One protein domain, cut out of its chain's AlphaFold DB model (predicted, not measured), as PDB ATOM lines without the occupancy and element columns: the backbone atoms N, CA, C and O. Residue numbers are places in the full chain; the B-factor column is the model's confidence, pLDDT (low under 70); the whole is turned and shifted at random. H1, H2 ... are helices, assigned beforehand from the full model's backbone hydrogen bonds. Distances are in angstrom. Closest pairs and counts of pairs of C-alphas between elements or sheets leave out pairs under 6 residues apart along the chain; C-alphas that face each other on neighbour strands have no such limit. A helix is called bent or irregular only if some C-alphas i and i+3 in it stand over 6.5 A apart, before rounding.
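This is residues 12 to 71 and 107 to 161 of the 169 residues of an uncharacterized protein of Phytophthora nicotianae (UniProt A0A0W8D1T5). One long helix, H5, runs through the middle of this domain, with three helices packed round it: H2 nearly alongside it, H6 folding back along another side, and H3 slanting over a third. Two short helices complete the picture, H1 on the first part of H2, and H4 on H2 and at a corner with H3. The printed part has 115 residues with six named helices, H1 to H6 in order along the chain, and no named strand; its class is all helix. It is compact, with a radius of gyration of the C-alphas of 14.2 A, and elongated, spanning 44 by 27 by 25 A.

Start at H1, residues 12 to 18; it touches residues 24 to 31 of H2, residues 24 to 40, at a steep tilt of 54 degrees, and the closest C-alphas are those of Leu 17 and Ala 27, 6.1 A apart. H2 has a kink of 40 degrees near residue 31 and is only just irregular, with C-alphas 30 and 33 6.7 A apart. Next look at H3, residues 50 to 62, and H4, residues 64 to 71, which touch only at the corner, closest at C-alphas 60 and 67, 5.7 A apart. H4 touches H2 at a shallow tilt of 16 degrees, the same way, with C-alphas 36 and 70 closest at 5.9 A. Beyond the cut, H5, residues 113 to 135, touches H2 at a shallow tilt of 14 degrees, the same way; the closest C-alphas, of Ala 24 and Ala 122, are 4.8 A apart. H5 also touches H3, opposite ways at a steep tilt of 39 degrees, closest at C-alphas 55 and 131, 5.9 A apart. With H6, residues 147 to 159, it forms a helical hairpin, at a shallow tilt of 28 degrees, opposite ways; H5 touches H6 with residues 120 to 130 alone, and the closest C-alphas, of Met 123 and Ile 154, are 6.2 A apart. H6 is apart from H1, H2, H3 and H4. In H1, H3, H4, H5 and H6 every O i to N i+4 pair is within hydrogen-bond range; in H2, 11 of 13 are.

Find C-alpha 12 at (160.247, 129.118, 163.878), where H1 begins. H2 measures 23.5 A from first to last C-alpha, H3 18.5 A and H6 18.2 A. Find C-alpha 113 at (151.687, 125.797, 136.614); from there H5 runs 32.9 A to C-alpha 135. H6 ends at C-alpha 159, (168.162, 125.905, 135.084).

The two C-alphas farthest apart, of Thr 45 and Lys 112, are 44.2 A apart. Residues 72 to 106 are not printed, and C-alphas 71 and 107 stand 35.0 A apart across the cut. The link from H5 to H6 is long, with 11 residues. Look for pLDDT under 70 at residues 41 to 48, 67 to 71 and 140 to 145; the mean of the printed part is 80.9.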
ATOM      1  N   ASP A  12     160.830 130.463 163.859       88.19
ATOM      2  CA  ASP A  12     160.247 129.118 163.878       88.19
ATOM      3  C   ASP A  12     159.027 129.009 162.961       88.19
ATOM      4  O   ASP A  12     158.861 128.009 162.269       88.19
ATOM      5  N   GLN A  13     158.201 130.058 162.894       89.56
ATOM      6  CA  GLN A  13     157.078 130.112 161.956       89.56
ATOM      7  C   GLN A  13     157.562 130.128 160.505       89.56
ATOM      8  O   GLN A  13     157.005 129.415 159.675       89.56
ATOM      9  N   LEU A  14     158.607 130.899 160.195       91.12
ATOM     10  CA  LEU A  14     159.211 130.923 158.863       91.12
ATOM     11  C   LEU A  14     159.827 129.571 158.490       91.12
ATOM     12  O   LEU A  14     159.569 129.080 157.395       91.12
ATOM     13  N   LEU A  15     160.555 128.930 159.410       92.12
ATOM     14  CA  LEU A  15     161.106 127.588 159.195       92.12
ATOM     15  C   LEU A  15     160.004 126.549 158.968       92.12
ATOM     16  O   LEU A  15     160.108 125.734 158.056       92.12
ATOM     17  N   ALA A  16     158.927 126.599 159.751       92.06
ATOM     18  CA  ALA A  16     157.788 125.707 159.572       92.06
ATOM     19  C   ALA A  16     157.063 125.945 158.236       92.06
ATOM     20  O   ALA A  16     156.544 124.996 157.649       92.06
ATOM     21  N   LEU A  17     157.024 127.190 157.747       92.12
ATOM     22  CA  LEU A  17     156.439 127.523 156.447       92.12
ATOM     23  C   LEU A  17     157.284 126.982 155.292       92.12
ATOM     24  O   LEU A  17     156.729 126.317 154.426       92.12
ATOM     25  N   VAL A  18     158.606 127.185 155.291       92.19
ATOM     26  CA  VAL A  18     159.472 126.702 154.194       92.19
ATOM     27  C   VAL A  18     159.615 125.185 154.136       92.19
ATOM     28  O   VAL A  18     160.106 124.649 153.149       92.19
ATOM     29  N   GLN A  19     159.190 124.485 155.188       91.88
ATOM     30  CA  GLN A  19     159.086 123.028 155.215       91.88
ATOM     31  C   GLN A  19     157.811 122.500 154.536       91.88
ATOM     32  O   GLN A  19     157.689 121.294 154.326       91.88
ATOM     33  N   ARG A  20     156.859 123.376 154.194       90.50
ATOM     34  CA  ARG A  20     155.592 123.028 153.546       90.50
ATOM     35  C   ARG A  20     155.621 123.462 152.084       90.50
ATOM     36  O   ARG A  20     155.981 124.594 151.775       90.50
ATOM     37  N   ARG A  21     155.196 122.567 151.191       87.31
ATOM     38  CA  ARG A  21     154.908 122.922 149.794       87.31
ATOM     39  C   ARG A  21     153.677 123.822 149.713       87.31
ATOM     40  O   ARG A  21     152.808 123.738 150.583       87.31
ATOM     41  N   GLY A  22     153.610 124.667 148.694       88.12
ATOM     42  CA  GLY A  22     152.526 125.626 148.465       88.12
ATOM     43  C   GLY A  22     152.594 126.868 149.355       88.12
ATOM     44  O   GLY A  22     151.655 127.658 149.392       88.12
ATOM     45  N   ALA A  23     153.659 127.024 150.145       91.44
ATOM     46  CA  ALA A  23     153.801 128.114 151.108       91.44
ATOM     47  C   ALA A  23     154.958 129.064 150.771       91.44
ATOM     48  O   ALA A  23     155.231 129.975 151.562       91.44
ATOM     49  N   ALA A  24     155.639 128.876 149.636       91.56
ATOM     50  CA  ALA A  24     156.860 129.609 149.326       91.56
ATOM     51  C   ALA A  24     156.598 131.104 149.135       91.56
ATOM     52  O   ALA A  24     157.290 131.918 149.741       91.56
ATOM     53  N   HIS A  25     155.532 131.461 148.417       90.25
ATOM     54  CA  HIS A  25     155.092 132.849 148.250       90.25
ATOM     55  C   HIS A  25     154.861 133.555 149.588       90.25
ATOM     56  O   HIS A  25     155.414 134.620 149.858       90.25
ATOM     57  N   ARG A  26     154.095 132.920 150.482       91.25
ATOM     58  CA  ARG A  26     153.824 133.470 151.814       91.25
ATOM     59  C   ARG A  26     155.106 133.622 152.630       91.25
ATOM     60  O   ARG A  26     155.275 134.620 153.329       91.25
ATOM     61  N   ALA A  27     155.993 132.630 152.574       92.06
ATOM     62  CA  ALA A  27     157.275 132.684 153.263       92.06
ATOM     63  C   ALA A  27     158.171 133.801 152.703       92.06
ATOM     64  O   ALA A  27     158.786 134.518 153.492       92.06
ATOM     65  N   LEU A  28     158.182 134.005 151.382       90.44
ATOM     66  CA  LEU A  28     158.903 135.080 150.704       90.44
ATOM     67  C   LEU A  28     158.423 136.453 151.174       90.44
ATOM     68  O   LEU A  28     159.228 137.229 151.682       90.44
ATOM     69  N   THR A  29     157.115 136.720 151.135       90.00
ATOM     70  CA  THR A  29     156.548 137.992 151.617       90.00
ATOM     71  C   THR A  29     156.920 138.284 153.074       90.00
ATOM     72  O   THR A  29     157.217 139.423 153.428       90.00
ATOM     73  N   LEU A  30     156.924 137.265 153.940       90.00
ATOM     74  CA  LEU A  30     157.211 137.434 155.368       90.00
ATOM     75  C   LEU A  30     158.708 137.565 155.682       90.00
ATOM     76  O   LEU A  30     159.067 138.205 156.675       90.00
ATOM     77  N   PHE A  31     159.571 136.934 154.885       89.38
ATOM     78  CA  PHE A  31     161.013 136.916 155.114       89.38
ATOM     79  C   PHE A  31     161.723 138.120 154.498       89.38
ATOM     80  O   PHE A  31     162.643 138.641 155.123       89.38
ATOM     81  N   THR A  32     161.288 138.603 153.331       87.62
ATOM     82  CA  THR A  32     161.920 139.719 152.605       87.62
ATOM     83  C   THR A  32     162.158 140.957 153.492       87.62
ATOM     84  O   THR A  32     163.297 141.415 153.570       87.62
ATOM     85  N   PRO A  33     161.189 141.470 154.279       83.44
ATOM     86  CA  PRO A  33     161.453 142.605 155.171       83.44
ATOM     87  C   PRO A  33     162.454 142.279 156.291       83.44
ATOM     88  O   PRO A  33     163.281 143.110 156.665       83.44
ATOM     89  N   GLN A  34     162.407 141.053 156.825       83.50
ATOM     90  CA  GLN A  34     163.298 140.626 157.907       83.50
ATOM     91  C   GLN A  34     164.732 140.510 157.421       83.50
ATOM     92  O   GLN A  34     165.647 141.016 158.061       83.50
ATOM     93  N   ALA A  35     164.932 139.864 156.280       84.75
ATOM     94  CA  ALA A  35     166.249 139.675 155.719       84.75
ATOM     95  C   ALA A  35     166.870 141.024 155.297       84.75
ATOM     96  O   ALA A  35     168.075 141.208 155.478       84.75
ATOM     97  N   ALA A  36     166.074 142.010 154.857       82.38
ATOM     98  CA  ALA A  36     166.578 143.352 154.568       82.38
ATOM     99  C   ALA A  36     167.101 144.007 155.855       82.38
ATOM    100  O   ALA A  36     168.214 144.532 155.880       82.38
ATOM    101  N   ALA A  37     166.354 143.888 156.957       80.06
ATOM    102  CA  ALA A  37     166.791 144.349 158.274       80.06
ATOM    103  C   ALA A  37     168.056 143.626 158.782       80.06
ATOM    104  O   ALA A  37     168.916 144.269 159.384       80.06
ATOM    105  N   LEU A  38     168.211 142.322 158.510       79.00
ATOM    106  CA  LEU A  38     169.413 141.559 158.879       79.00
ATOM    107  C   LEU A  38     170.673 142.106 158.192       79.00
ATOM    108  O   LEU A  38     171.715 142.224 158.833       79.00
ATOM    109  N   VAL A  39     170.580 142.464 156.909       77.44
ATOM    110  CA  VAL A  39     171.741 142.926 156.128       77.44
ATOM    111  C   VAL A  39     172.037 144.414 156.333       77.44
ATOM    112  O   VAL A  39     173.199 144.815 156.300       77.44
ATOM    113  N   ARG A  40     171.025 145.249 156.605       71.81
ATOM    114  CA  ARG A  40     171.205 146.698 156.844       71.81
ATOM    115  C   ARG A  40     172.153 147.021 158.007       71.81
ATOM    116  O   ARG A  40     172.817 148.051 157.975       71.81
ATOM    117  N   ASN A  41     172.243 146.145 159.009       60.66
ATOM    118  CA  ASN A  41     173.069 146.350 160.207       60.66
ATOM    119  C   ASN A  41     174.559 146.014 160.017       60.66
ATOM    120  O   ASN A  41     175.340 146.086 160.968       60.66
ATOM    121  N   VAL A  42     174.966 145.636 158.804       62.31
ATOM    122  CA  VAL A  42     176.336 145.227 158.494       62.31
ATOM    123  C   VAL A  42     177.115 146.405 157.923       62.31
ATOM    124  O   VAL A  42     176.739 146.988 156.907       62.31
ATOM    125  N   SER A  43     178.231 146.754 158.567       47.84
ATOM    126  CA  SER A  43     179.175 147.727 158.015       47.84
ATOM    127  C   SER A  43     179.800 147.164 156.735       47.84
ATOM    128  O   SER A  43     180.315 146.047 156.726       47.84
ATOM    129  N   ALA A  44     179.720 147.941 155.656       44.34
ATOM    130  CA  ALA A  44     180.116 147.611 154.288       44.34
ATOM    131  C   ALA A  44     181.641 147.481 154.072       44.34
ATOM    132  O   ALA A  44     182.170 147.985 153.084       44.34
ATOM    133  N   THR A  45     182.376 146.861 154.995       44.84
ATOM    134  CA  THR A  45     183.846 146.819 154.956       44.84
ATOM    135  C   THR A  45     184.442 145.559 154.347       44.84
ATOM    136  O   THR A  45     185.639 145.550 154.078       44.84
ATOM    137  N   ASN A  46     183.651 144.529 154.052       47.53
ATOM    138  CA  ASN A  46     184.195 143.294 153.492       47.53
ATOM    139  C   ASN A  46     183.824 143.194 152.012       47.53
ATOM    140  O   ASN A  46     182.678 142.924 151.660       47.53
ATOM    141  N   SER A  47     184.825 143.504 151.180       46.69
ATOM    142  CA  SER A  47     184.962 143.200 149.750       46.69
ATOM    143  C   SER A  47     183.897 142.235 149.240       46.69
ATOM    144  O   SER A  47     183.949 141.047 149.562       46.69
ATOM    145  N   SER A  48     182.932 142.741 148.462       56.53
ATOM    146  CA  SER A  48     181.873 141.893 147.922       56.53
ATOM    147  C   SER A  48     182.505 140.829 147.036       56.53
ATOM    148  O   SER A  48     183.016 141.135 145.957       56.53
ATOM    149  N   SER A  49     182.483 139.585 147.503       72.12
ATOM    150  CA  SER A  49     182.845 138.444 146.679       72.12
ATOM    151  C   SER A  49     181.982 138.453 145.415       72.12
ATOM    152  O   SER A  49     180.830 138.898 145.438       72.12
ATOM    153  N   THR A  50     182.521 137.961 144.299       79.00
ATOM    154  CA  THR A  50     181.779 137.841 143.032       79.00
ATOM    155  C   THR A  50     180.423 137.160 143.242       79.00
ATOM    156  O   THR A  50     179.417 137.594 142.684       79.00
ATOM    157  N   THR A  51     180.372 136.161 144.125       77.75
ATOM    158  CA  THR A  51     179.152 135.474 144.559       77.75
ATOM    159  C   THR A  51     178.116 136.424 145.157       77.75
ATOM    160  O   THR A  51     176.955 136.383 144.756       77.75
ATOM    161  N   LEU A  52     178.513 137.313 146.073       78.56
ATOM    162  CA  LEU A  52     177.602 138.284 146.677       78.56
ATOM    163  C   LEU A  52     177.063 139.276 145.637       78.56
ATOM    164  O   LEU A  52     175.877 139.595 145.665       78.56
ATOM    165  N   SER A  53     177.895 139.733 144.696       79.94
ATOM    166  CA  SER A  53     177.458 140.619 143.606       79.94
ATOM    167  C   SER A  53     176.464 139.936 142.663       79.94
ATOM    168  O   SER A  53     175.469 140.547 142.275       79.94
ATOM    169  N   LEU A  54     176.694 138.664 142.325       82.50
ATOM    170  CA  LEU A  54     175.786 137.876 141.490       82.50
ATOM    171  C   LEU A  54     174.459 137.594 142.200       82.50
ATOM    172  O   LEU A  54     173.399 137.768 141.603       82.50
ATOM    173  N   LEU A  55     174.504 137.218 143.482       82.75
ATOM    174  CA  LEU A  55     173.307 137.041 144.307       82.75
ATOM    175  C   LEU A  55     172.520 138.339 144.430       82.75
ATOM    176  O   LEU A  55     171.301 138.322 144.308       82.75
ATOM    177  N   LYS A  56     173.213 139.465 144.628       82.56
ATOM    178  CA  LYS A  56     172.585 140.783 144.658       82.56
ATOM    179  C   LYS A  56     171.817 141.040 143.366       82.56
ATOM    180  O   LYS A  56     170.620 141.272 143.428       82.56
ATOM    181  N   ALA A  57     172.473 140.922 142.213       82.00
ATOM    182  CA  ALA A  57     171.833 141.143 140.918       82.00
ATOM    183  C   ALA A  57     170.651 140.184 140.673       82.00
ATOM    184  O   ALA A  57     169.620 140.590 140.136       82.00
ATOM    185  N   ALA A  58     170.776 138.920 141.092       83.31
ATOM    186  CA  ALA A  58     169.701 137.937 140.990       83.31
ATOM    187  C   ALA A  58     168.490 138.313 141.856       83.31
ATOM    188  O   ALA A  58     167.363 138.274 141.367       83.31
ATOM    189  N   VAL A  59     168.714 138.709 143.111       84.12
ATOM    190  CA  VAL A  59     167.649 139.143 144.024       84.12
ATOM    191  C   VAL A  59     167.021 140.451 143.547       84.12
ATOM    192  O   VAL A  59     165.801 140.546 143.518       84.12
ATOM    193  N   GLU A  60     167.816 141.432 143.113       83.38
ATOM    194  CA  GLU A  60     167.310 142.728 142.641       83.38
ATOM    195  C   GLU A  60     166.374 142.584 141.438       83.38
ATOM    196  O   GLU A  60     165.381 143.302 141.335       83.38
ATOM    197  N   ARG A  61     166.676 141.637 140.545       82.75
ATOM    198  CA  ARG A  61     165.860 141.354 139.364       82.75
ATOM    199  C   ARG A  61     164.536 140.663 139.702       82.75
ATOM    200  O   ARG A  61     163.550 140.918 139.018       82.75
ATOM    201  N   ARG A  62     164.524 139.762 140.687       80.56
ATOM    202  CA  ARG A  62     163.380 138.871 140.970       80.56
ATOM    203  C   ARG A  62     162.498 139.355 142.115       80.56
ATOM    204  O   ARG A  62     161.303 139.100 142.129       80.56
ATOM    205  N   VAL A  63     163.077 140.089 143.060       82.19
ATOM    206  CA  VAL A  63     162.399 140.607 144.252       82.19
ATOM    207  C   VAL A  63     162.634 142.122 144.326       82.19
ATOM    208  O   VAL A  63     163.436 142.588 145.132       82.19
ATOM    209  N   PRO A  64     161.975 142.936 143.485       75.81
ATOM    210  CA  PRO A  64     162.236 144.379 143.418       75.81
ATOM    211  C   PRO A  64     161.963 145.108 144.749       75.81
ATOM    212  O   PRO A  64     162.716 146.011 145.130       75.81
ATOM    213  N   ASP A  65     160.960 144.658 145.509       74.88
ATOM    214  CA  ASP A  65     160.587 145.205 146.824       74.88
ATOM    215  C   ASP A  65     161.728 145.117 147.853       74.88
ATOM    216  O   ASP A  65     161.866 145.962 148.748       74.88
ATOM    217  N   TRP A  66     162.595 144.110 147.711       74.31
ATOM    218  CA  TRP A  66     163.787 143.942 148.536       74.31
ATOM    219  C   TRP A  66     164.777 145.091 148.330       74.31
ATOM    220  O   TRP A  66     165.269 145.688 149.290       74.31
ATOM    221  N   THR A  67     165.054 145.424 147.071       67.62
ATOM    222  CA  THR A  67     165.990 146.484 146.674       67.62
ATOM    223  C   THR A  67     165.516 147.841 147.164       67.62
ATOM    224  O   THR A  67     166.295 148.632 147.709       67.62
ATOM    225  N   GLN A  68     164.214 148.097 147.025       66.69
ATOM    226  CA  GLN A  68     163.585 149.305 147.537       66.69
ATOM    227  C   GLN A  68     163.741 149.395 149.057       66.69
ATOM    228  O   GLN A  68     164.178 150.428 149.567       66.69
ATOM    229  N   SER A  69     163.496 148.293 149.767       66.44
ATOM    230  CA  SER A  69     163.694 148.212 151.214       66.44
ATOM    231  C   SER A  69     165.149 148.516 151.591       66.44
ATOM    232  O   SER A  69     165.409 149.405 152.402       66.44
ATOM    233  N   LEU A  70     166.139 147.874 150.970       64.50
ATOM    234  CA  LEU A  70     167.553 148.156 151.254       64.50
ATOM    235  C   LEU A  70     167.947 149.626 151.013       64.50
ATOM    236  O   LEU A  70     168.839 150.132 151.695       64.50
ATOM    237  N   THR A  71     167.282 150.308 150.078       61.56
ATOM    238  CA  THR A  71     167.579 151.699 149.703       61.56
ATOM    239  C   THR A  71     166.886 152.724 150.608       61.56
ATOM    240  O   THR A  71     167.502 153.723 150.973       61.56
ATOM    241  N   SER A 107     160.728 118.751 139.649       85.38
ATOM    242  CA  SER A 107     161.392 119.162 138.411       85.38
ATOM    243  C   SER A 107     160.567 120.249 137.738       85.38
ATOM    244  O   SER A 107     159.371 120.067 137.518       85.38
ATOM    245  N   GLY A 108     161.210 121.375 137.434       82.25
ATOM    246  CA  GLY A 108     160.558 122.519 136.801       82.25
ATOM    247  C   GLY A 108     160.025 122.174 135.412       82.25
ATOM    248  O   GLY A 108     158.967 122.657 135.029       82.25
ATOM    249  N   ALA A 109     160.699 121.272 134.694       82.69
ATOM    250  CA  ALA A 109     160.339 120.867 133.338       82.69
ATOM    251  C   ALA A 109     158.993 120.126 133.231       82.69
ATOM    252  O   ALA A 109     158.384 120.119 132.163       82.69
ATOM    253  N   VAL A 110     158.543 119.483 134.313       85.75
ATOM    254  CA  VAL A 110     157.312 118.667 134.345       85.75
ATOM    255  C   VAL A 110     156.298 119.143 135.386       85.75
ATOM    256  O   VAL A 110     155.233 118.541 135.520       85.75
ATOM    257  N   ALA A 111     156.627 120.192 136.144       84.94
ATOM    258  CA  ALA A 111     155.744 120.758 137.151       84.94
ATOM    259  C   ALA A 111     154.502 121.379 136.498       84.94
ATOM    260  O   ALA A 111     154.573 121.990 135.430       84.94
ATOM    261  N   LYS A 112     153.356 121.243 137.169       88.56
ATOM    262  CA  LYS A 112     152.146 121.991 136.805       88.56
ATOM    263  C   LYS A 112     152.353 123.474 137.100       88.56
ATOM    264  O   LYS A 112     153.183 123.814 137.929       88.56
ATOM    265  N   GLU A 113     151.557 124.339 136.480       85.81
ATOM    266  CA  GLU A 113     151.687 125.797 136.614       85.81
ATOM    267  C   GLU A 113     151.741 126.276 138.077       85.81
ATOM    268  O   GLU A 113     152.683 126.965 138.450       85.81
ATOM    269  N   GLU A 114     150.821 125.825 138.933       86.81
ATOM    270  CA  GLU A 114     150.805 126.185 140.363       86.81
ATOM    271  C   GLU A 114     152.036 125.667 141.131       86.81
ATOM    272  O   GLU A 114     152.574 126.343 142.006       86.81
ATOM    273  N   GLU A 115     152.504 124.459 140.805       87.50
ATOM    274  CA  GLU A 115     153.699 123.872 141.424       87.50
ATOM    275  C   GLU A 115     154.982 124.554 140.937       87.50
ATOM    276  O   GLU A 115     155.960 124.644 141.681       87.50
ATOM    277  N   LEU A 116     154.985 125.011 139.684       89.12
ATOM    278  CA  LEU A 116     156.078 125.745 139.070       89.12
ATOM    279  C   LEU A 116     156.189 127.148 139.666       89.12
ATOM    280  O   LEU A 116     157.288 127.569 140.013       89.12
ATOM    281  N   ASP A 117     155.064 127.834 139.834       89.69
ATOM    282  CA  ASP A 117     154.984 129.148 140.470       89.69
ATOM    283  C   ASP A 117     155.501 129.105 141.922       89.69
ATOM    284  O   ASP A 117     156.380 129.873 142.320       89.69
ATOM    285  N   ASP A 118     155.053 128.121 142.703       91.50
ATOM    286  CA  ASP A 118     155.535 127.903 144.070       91.50
ATOM    287  C   ASP A 118     157.021 127.483 144.113       91.50
ATOM    288  O   ASP A 118     157.763 127.920 144.999       91.50
ATOM    289  N   LEU A 119     157.503 126.708 143.131       90.88
ATOM    290  CA  LEU A 119     158.927 126.389 142.977       90.88
ATOM    291  C   LEU A 119     159.768 127.642 142.694       90.88
ATOM    292  O   LEU A 119     160.833 127.794 143.296       90.88
ATOM    293  N   VAL A 120     159.316 128.534 141.808       91.56
ATOM    294  CA  VAL A 120     160.009 129.796 141.501       91.56
ATOM    295  C   VAL A 120     160.125 130.643 142.766       91.56
ATOM    296  O   VAL A 120     161.240 130.989 143.164       91.56
ATOM    297  N   ALA A 121     159.019 130.863 143.481       92.25
ATOM    298  CA  ALA A 121     159.037 131.607 144.739       92.25
ATOM    299  C   ALA A 121     159.935 130.959 145.804       92.25
ATOM    300  O   ALA A 121     160.588 131.656 146.588       92.25
ATOM    301  N   ALA A 122     160.009 129.626 145.838       92.69
ATOM    302  CA  ALA A 122     160.901 128.910 146.743       92.69
ATOM    303  C   ALA A 122     162.374 129.170 146.416       92.69
ATOM    304  O   ALA A 122     163.183 129.341 147.332       92.69
ATOM    305  N   MET A 123     162.734 129.203 145.133       93.50
ATOM    306  CA  MET A 123     164.103 129.493 144.716       93.50
ATOM    307  C   MET A 123     164.458 130.968 144.941       93.50
ATOM    308  O   MET A 123     165.564 131.252 145.405       93.50
ATOM    309  N   ASP A 124     163.517 131.892 144.735       92.31
ATOM    310  CA  ASP A 124     163.713 133.321 145.013       92.31
ATOM    311  C   ASP A 124     163.953 133.563 146.502       92.31
ATOM    312  O   ASP A 124     164.906 134.242 146.895       92.31
ATOM    313  N   LEU A 125     163.156 132.916 147.352       93.06
ATOM    314  CA  LEU A 125     163.357 132.931 148.795       93.06
ATOM    315  C   LEU A 125     164.720 132.340 149.188       93.06
ATOM    316  O   LEU A 125     165.399 132.881 150.065       93.06
ATOM    317  N   ALA A 126     165.149 131.259 148.535       92.62
ATOM    318  CA  ALA A 126     166.456 130.662 148.780       92.62
ATOM    319  C   ALA A 126     167.607 131.598 148.357       92.62
ATOM    320  O   ALA A 126     168.600 131.703 149.081       92.62
ATOM    321  N   CYS A 127     167.457 132.341 147.255       90.75
ATOM    322  CA  CYS A 127     168.392 133.389 146.833       90.75
ATOM    323  C   CYS A 127     168.501 134.516 147.863       90.75
ATOM    324  O   CYS A 127     169.612 134.887 148.244       90.75
ATOM    325  N   VAL A 128     167.369 135.030 148.361       91.12
ATOM    326  CA  VAL A 128     167.352 136.061 149.416       91.12
ATOM    327  C   VAL A 128     168.051 135.546 150.678       91.12
ATOM    328  O   VAL A 128     168.870 136.247 151.274       91.12
ATOM    329  N   ALA A 129     167.791 134.300 151.073       91.19
ATOM    330  CA  ALA A 129     168.430 133.689 152.233       91.19
ATOM    331  C   ALA A 129     169.950 133.527 152.050       91.19
ATOM    332  O   ALA A 129     170.720 133.857 152.952       91.19
ATOM    333  N   LEU A 130     170.411 133.085 150.878       89.12
ATOM    334  CA  LEU A 130     171.843 132.979 150.590       89.12
ATOM    335  C   LEU A 130     172.540 134.332 150.494       89.12
ATOM    336  O   LEU A 130     173.695 134.444 150.904       89.12
ATOM    337  N   TYR A 131     171.847 135.369 150.023       88.31
ATOM    338  CA  TYR A 131     172.362 136.730 150.076       88.31
ATOM    339  C   TYR A 131     172.650 137.152 151.524       88.31
ATOM    340  O   TYR A 131     173.730 137.672 151.796       88.31
ATOM    341  N   VAL A 132     171.747 136.859 152.470       87.12
ATOM    342  CA  VAL A 132     171.978 137.116 153.906       87.12
ATOM    343  C   VAL A 132     173.202 136.353 154.417       87.12
ATOM    344  O   VAL A 132     174.033 136.943 155.104       87.12
ATOM    345  N   VAL A 133     173.344 135.069 154.065       86.44
ATOM    346  CA  VAL A 133     174.502 134.245 154.461       86.44
ATOM    347  C   VAL A 133     175.811 134.854 153.955       86.44
ATOM    348  O   VAL A 133     176.743 135.007 154.738       86.44
ATOM    349  N   CYS A 134     175.871 135.243 152.679       82.00
ATOM    350  CA  CYS A 134     177.073 135.825 152.080       82.00
ATOM    351  C   CYS A 134     177.361 137.234 152.621       82.00
ATOM    352  O   CYS A 134     178.505 137.572 152.902       82.00
ATOM    353  N   ALA A 135     176.335 138.063 152.833       80.44
ATOM    354  CA  ALA A 135     176.500 139.403 153.398       80.44
ATOM    355  C   ALA A 135     177.017 139.366 154.851       80.44
ATOM    356  O   ALA A 135     177.744 140.258 155.292       80.44
ATOM    357  N   LEU A 136     176.667 138.312 155.590       79.38
ATOM    358  CA  LEU A 136     177.083 138.079 156.970       79.38
ATOM    359  C   LEU A 136     178.219 137.049 157.094       79.38
ATOM    360  O   LEU A 136     178.496 136.584 158.198       79.38
ATOM    361  N   GLU A 137     178.912 136.715 156.002       76.38
ATOM    362  CA  GLU A 137     179.981 135.705 155.980       76.38
ATOM    363  C   GLU A 137     181.065 135.971 157.034       76.38
ATOM    364  O   GLU A 137     181.533 135.065 157.707       76.38
ATOM    365  N   HIS A 138     181.410 137.230 157.281       73.44
ATOM    366  CA  HIS A 138     182.382 137.600 158.312       73.44
ATOM    367  C   HIS A 138     182.010 137.138 159.738       73.44
ATOM    368  O   HIS A 138     182.877 137.081 160.609       73.44
ATOM    369  N   ALA A 139     180.739 136.818 159.999       70.81
ATOM    370  CA  ALA A 139     180.262 136.343 161.293       70.81
ATOM    371  C   ALA A 139     180.408 134.820 161.486       70.81
ATOM    372  O   ALA A 139     180.262 134.342 162.616       70.81
ATOM    373  N   VAL A 140     180.663 134.044 160.423       67.94
ATOM    374  CA  VAL A 140     180.764 132.574 160.465       67.94
ATOM    375  C   VAL A 140     181.745 132.075 159.405       67.94
ATOM    376  O   VAL A 140     181.658 132.452 158.249       67.94
ATOM    377  N   ARG A 141     182.634 131.133 159.738       63.91
ATOM    378  CA  ARG A 141     183.437 130.456 158.705       63.91
ATOM    379  C   ARG A 141     182.497 129.653 157.789       63.91
ATOM    380  O   ARG A 141     181.946 128.648 158.227       63.91
ATOM    381  N   LEU A 142     182.316 130.075 156.530       58.41
ATOM    382  CA  LEU A 142     181.368 129.441 155.590       58.41
ATOM    383  C   LEU A 142     181.645 127.958 155.311       58.41
ATOM    384  O   LEU A 142     180.745 127.261 154.841       58.41
ATOM    385  N   GLY A 143     182.847 127.466 155.633       55.47
ATOM    386  CA  GLY A 143     183.208 126.050 155.526       55.47
ATOM    387  C   GLY A 143     182.259 125.106 156.276       55.47
ATOM    388  O   GLY A 143     182.093 123.968 155.851       55.47
ATOM    389  N   ASP A 144     181.564 125.592 157.310       54.75
ATOM    390  CA  ASP A 144     180.584 124.802 158.067       54.75
ATOM    391  C   ASP A 144     179.190 124.761 157.407       54.75
ATOM    392  O   ASP A 144     178.345 123.945 157.777       54.75
ATOM    393  N   LEU A 145     178.913 125.651 156.446       63.12
ATOM    394  CA  LEU A 145     177.568 125.891 155.902       63.12
ATOM    395  C   LEU A 145     177.359 125.349 154.481       63.12
ATOM    396  O   LEU A 145     176.255 125.458 153.953       63.12
ATOM    397  N   VAL A 146     178.387 124.748 153.870       72.69
ATOM    398  CA  VAL A 146     178.369 124.179 152.506       72.69
ATOM    399  C   VAL A 146     177.654 125.102 151.495       72.69
ATOM    400  O   VAL A 146     176.823 124.669 150.693       72.69
ATOM    401  N   VAL A 147     177.955 126.403 151.563       77.00
ATOM    402  CA  VAL A 147     177.255 127.466 150.818       77.00
ATOM    403  C   VAL A 147     177.336 127.253 149.309       77.00
ATOM    404  O   VAL A 147     176.324 127.378 148.623       77.00
ATOM    405  N   ASP A 148     178.496 126.833 148.802       79.25
ATOM    406  CA  ASP A 148     178.697 126.551 147.376       79.25
ATOM    407  C   ASP A 148     177.782 125.431 146.867       79.25
ATOM    408  O   ASP A 148     177.236 125.510 145.766       79.25
ATOM    409  N   ASN A 149     177.543 124.407 147.688       85.38
ATOM    410  CA  ASN A 149     176.612 123.336 147.344       85.38
ATOM    411  C   ASN A 149     175.161 123.838 147.334       85.38
ATOM    412  O   ASN A 149     174.396 123.457 146.453       85.38
ATOM    413  N   LEU A 150     174.769 124.706 148.274       85.81
ATOM    414  CA  LEU A 150     173.432 125.312 148.260       85.81
ATOM    415  C   LEU A 150     173.235 126.194 147.020       85.81
ATOM    416  O   LEU A 150     172.218 126.062 146.341       85.81
ATOM    417  N   LEU A 151     174.228 127.024 146.686       84.62
ATOM    418  CA  LEU A 151     174.245 127.835 145.466       84.62
ATOM    419  C   LEU A 151     174.087 126.971 144.220       84.62
ATOM    420  O   LEU A 151     173.232 127.248 143.382       84.62
ATOM    421  N   TYR A 152     174.868 125.895 144.123       87.25
ATOM    422  CA  TYR A 152     174.782 124.955 143.014       87.25
ATOM    423  C   TYR A 152     173.393 124.315 142.909       87.25
ATOM    424  O   TYR A 152     172.827 124.254 141.818       87.25
ATOM    425  N   GLN A 153     172.811 123.865 144.024       88.69
ATOM    426  CA  GLN A 153     171.498 123.217 144.013       88.69
ATOM    427  C   GLN A 153     170.379 124.180 143.602       88.69
ATOM    428  O   GLN A 153     169.514 123.795 142.816       88.69
ATOM    429  N   ILE A 154     170.426 125.434 144.056       88.19
ATOM    430  CA  ILE A 154     169.465 126.472 143.657       88.19
ATOM    431  C   ILE A 154     169.647 126.841 142.182       88.19
ATOM    432  O   ILE A 154     168.679 126.850 141.426       88.19
ATOM    433  N   ALA A 155     170.884 127.068 141.731       86.75
ATOM    434  CA  ALA A 155     171.174 127.368 140.330       86.75
ATOM    435  C   ALA A 155     170.715 126.236 139.398       86.75
ATOM    436  O   ALA A 155     170.093 126.490 138.367       86.75
ATOM    437  N   LYS A 156     170.954 124.981 139.793       88.38
ATOM    438  CA  LYS A 156     170.476 123.801 139.070       88.38
ATOM    439  C   LYS A 156     168.949 123.767 138.983       88.38
ATOM    440  O   LYS A 156     168.425 123.417 137.932       88.38
ATOM    441  N   LYS A 157     168.236 124.129 140.053       87.44
ATOM    442  CA  LYS A 157     166.765 124.188 140.049       87.44
ATOM    443  C   LYS A 157     166.234 125.272 139.119       87.44
ATOM    444  O   LYS A 157     165.325 124.989 138.352       87.44
ATOM    445  N   TYR A 158     166.838 126.458 139.109       85.56
ATOM    446  CA  TYR A 158     166.478 127.490 138.133       85.56
ATOM    447  C   TYR A 158     166.743 127.073 136.692       85.56
ATOM    448  O   TYR A 158     165.939 127.371 135.817       85.56
ATOM    449  N   ALA A 159     167.853 126.382 136.429       85.88
ATOM    450  CA  ALA A 159     168.162 125.905 135.084       85.88
ATOM    451  C   ALA A 159     167.140 124.873 134.566       85.88
ATOM    452  O   ALA A 159     166.982 124.735 133.357       85.88
ATOM    453  N   ASP A 160     166.452 124.177 135.476       86.75
ATOM    454  CA  ASP A 160     165.402 123.198 135.176       86.75
ATOM    455  C   ASP A 160     164.007 123.836 134.996       86.75
ATOM    456  O   ASP A 160     163.070 123.152 134.593       86.75
ATOM    457  N   ILE A 161     163.840 125.133 135.291       85.62
ATOM    458  CA  ILE A 161     162.574 125.857 135.102       85.62
ATOM    459  C   ILE A 161     162.423 126.265 133.621       85.62
ATOM    460  O   ILE A 161     163.310 126.931 133.072       85.62
TER     461      ILE A 161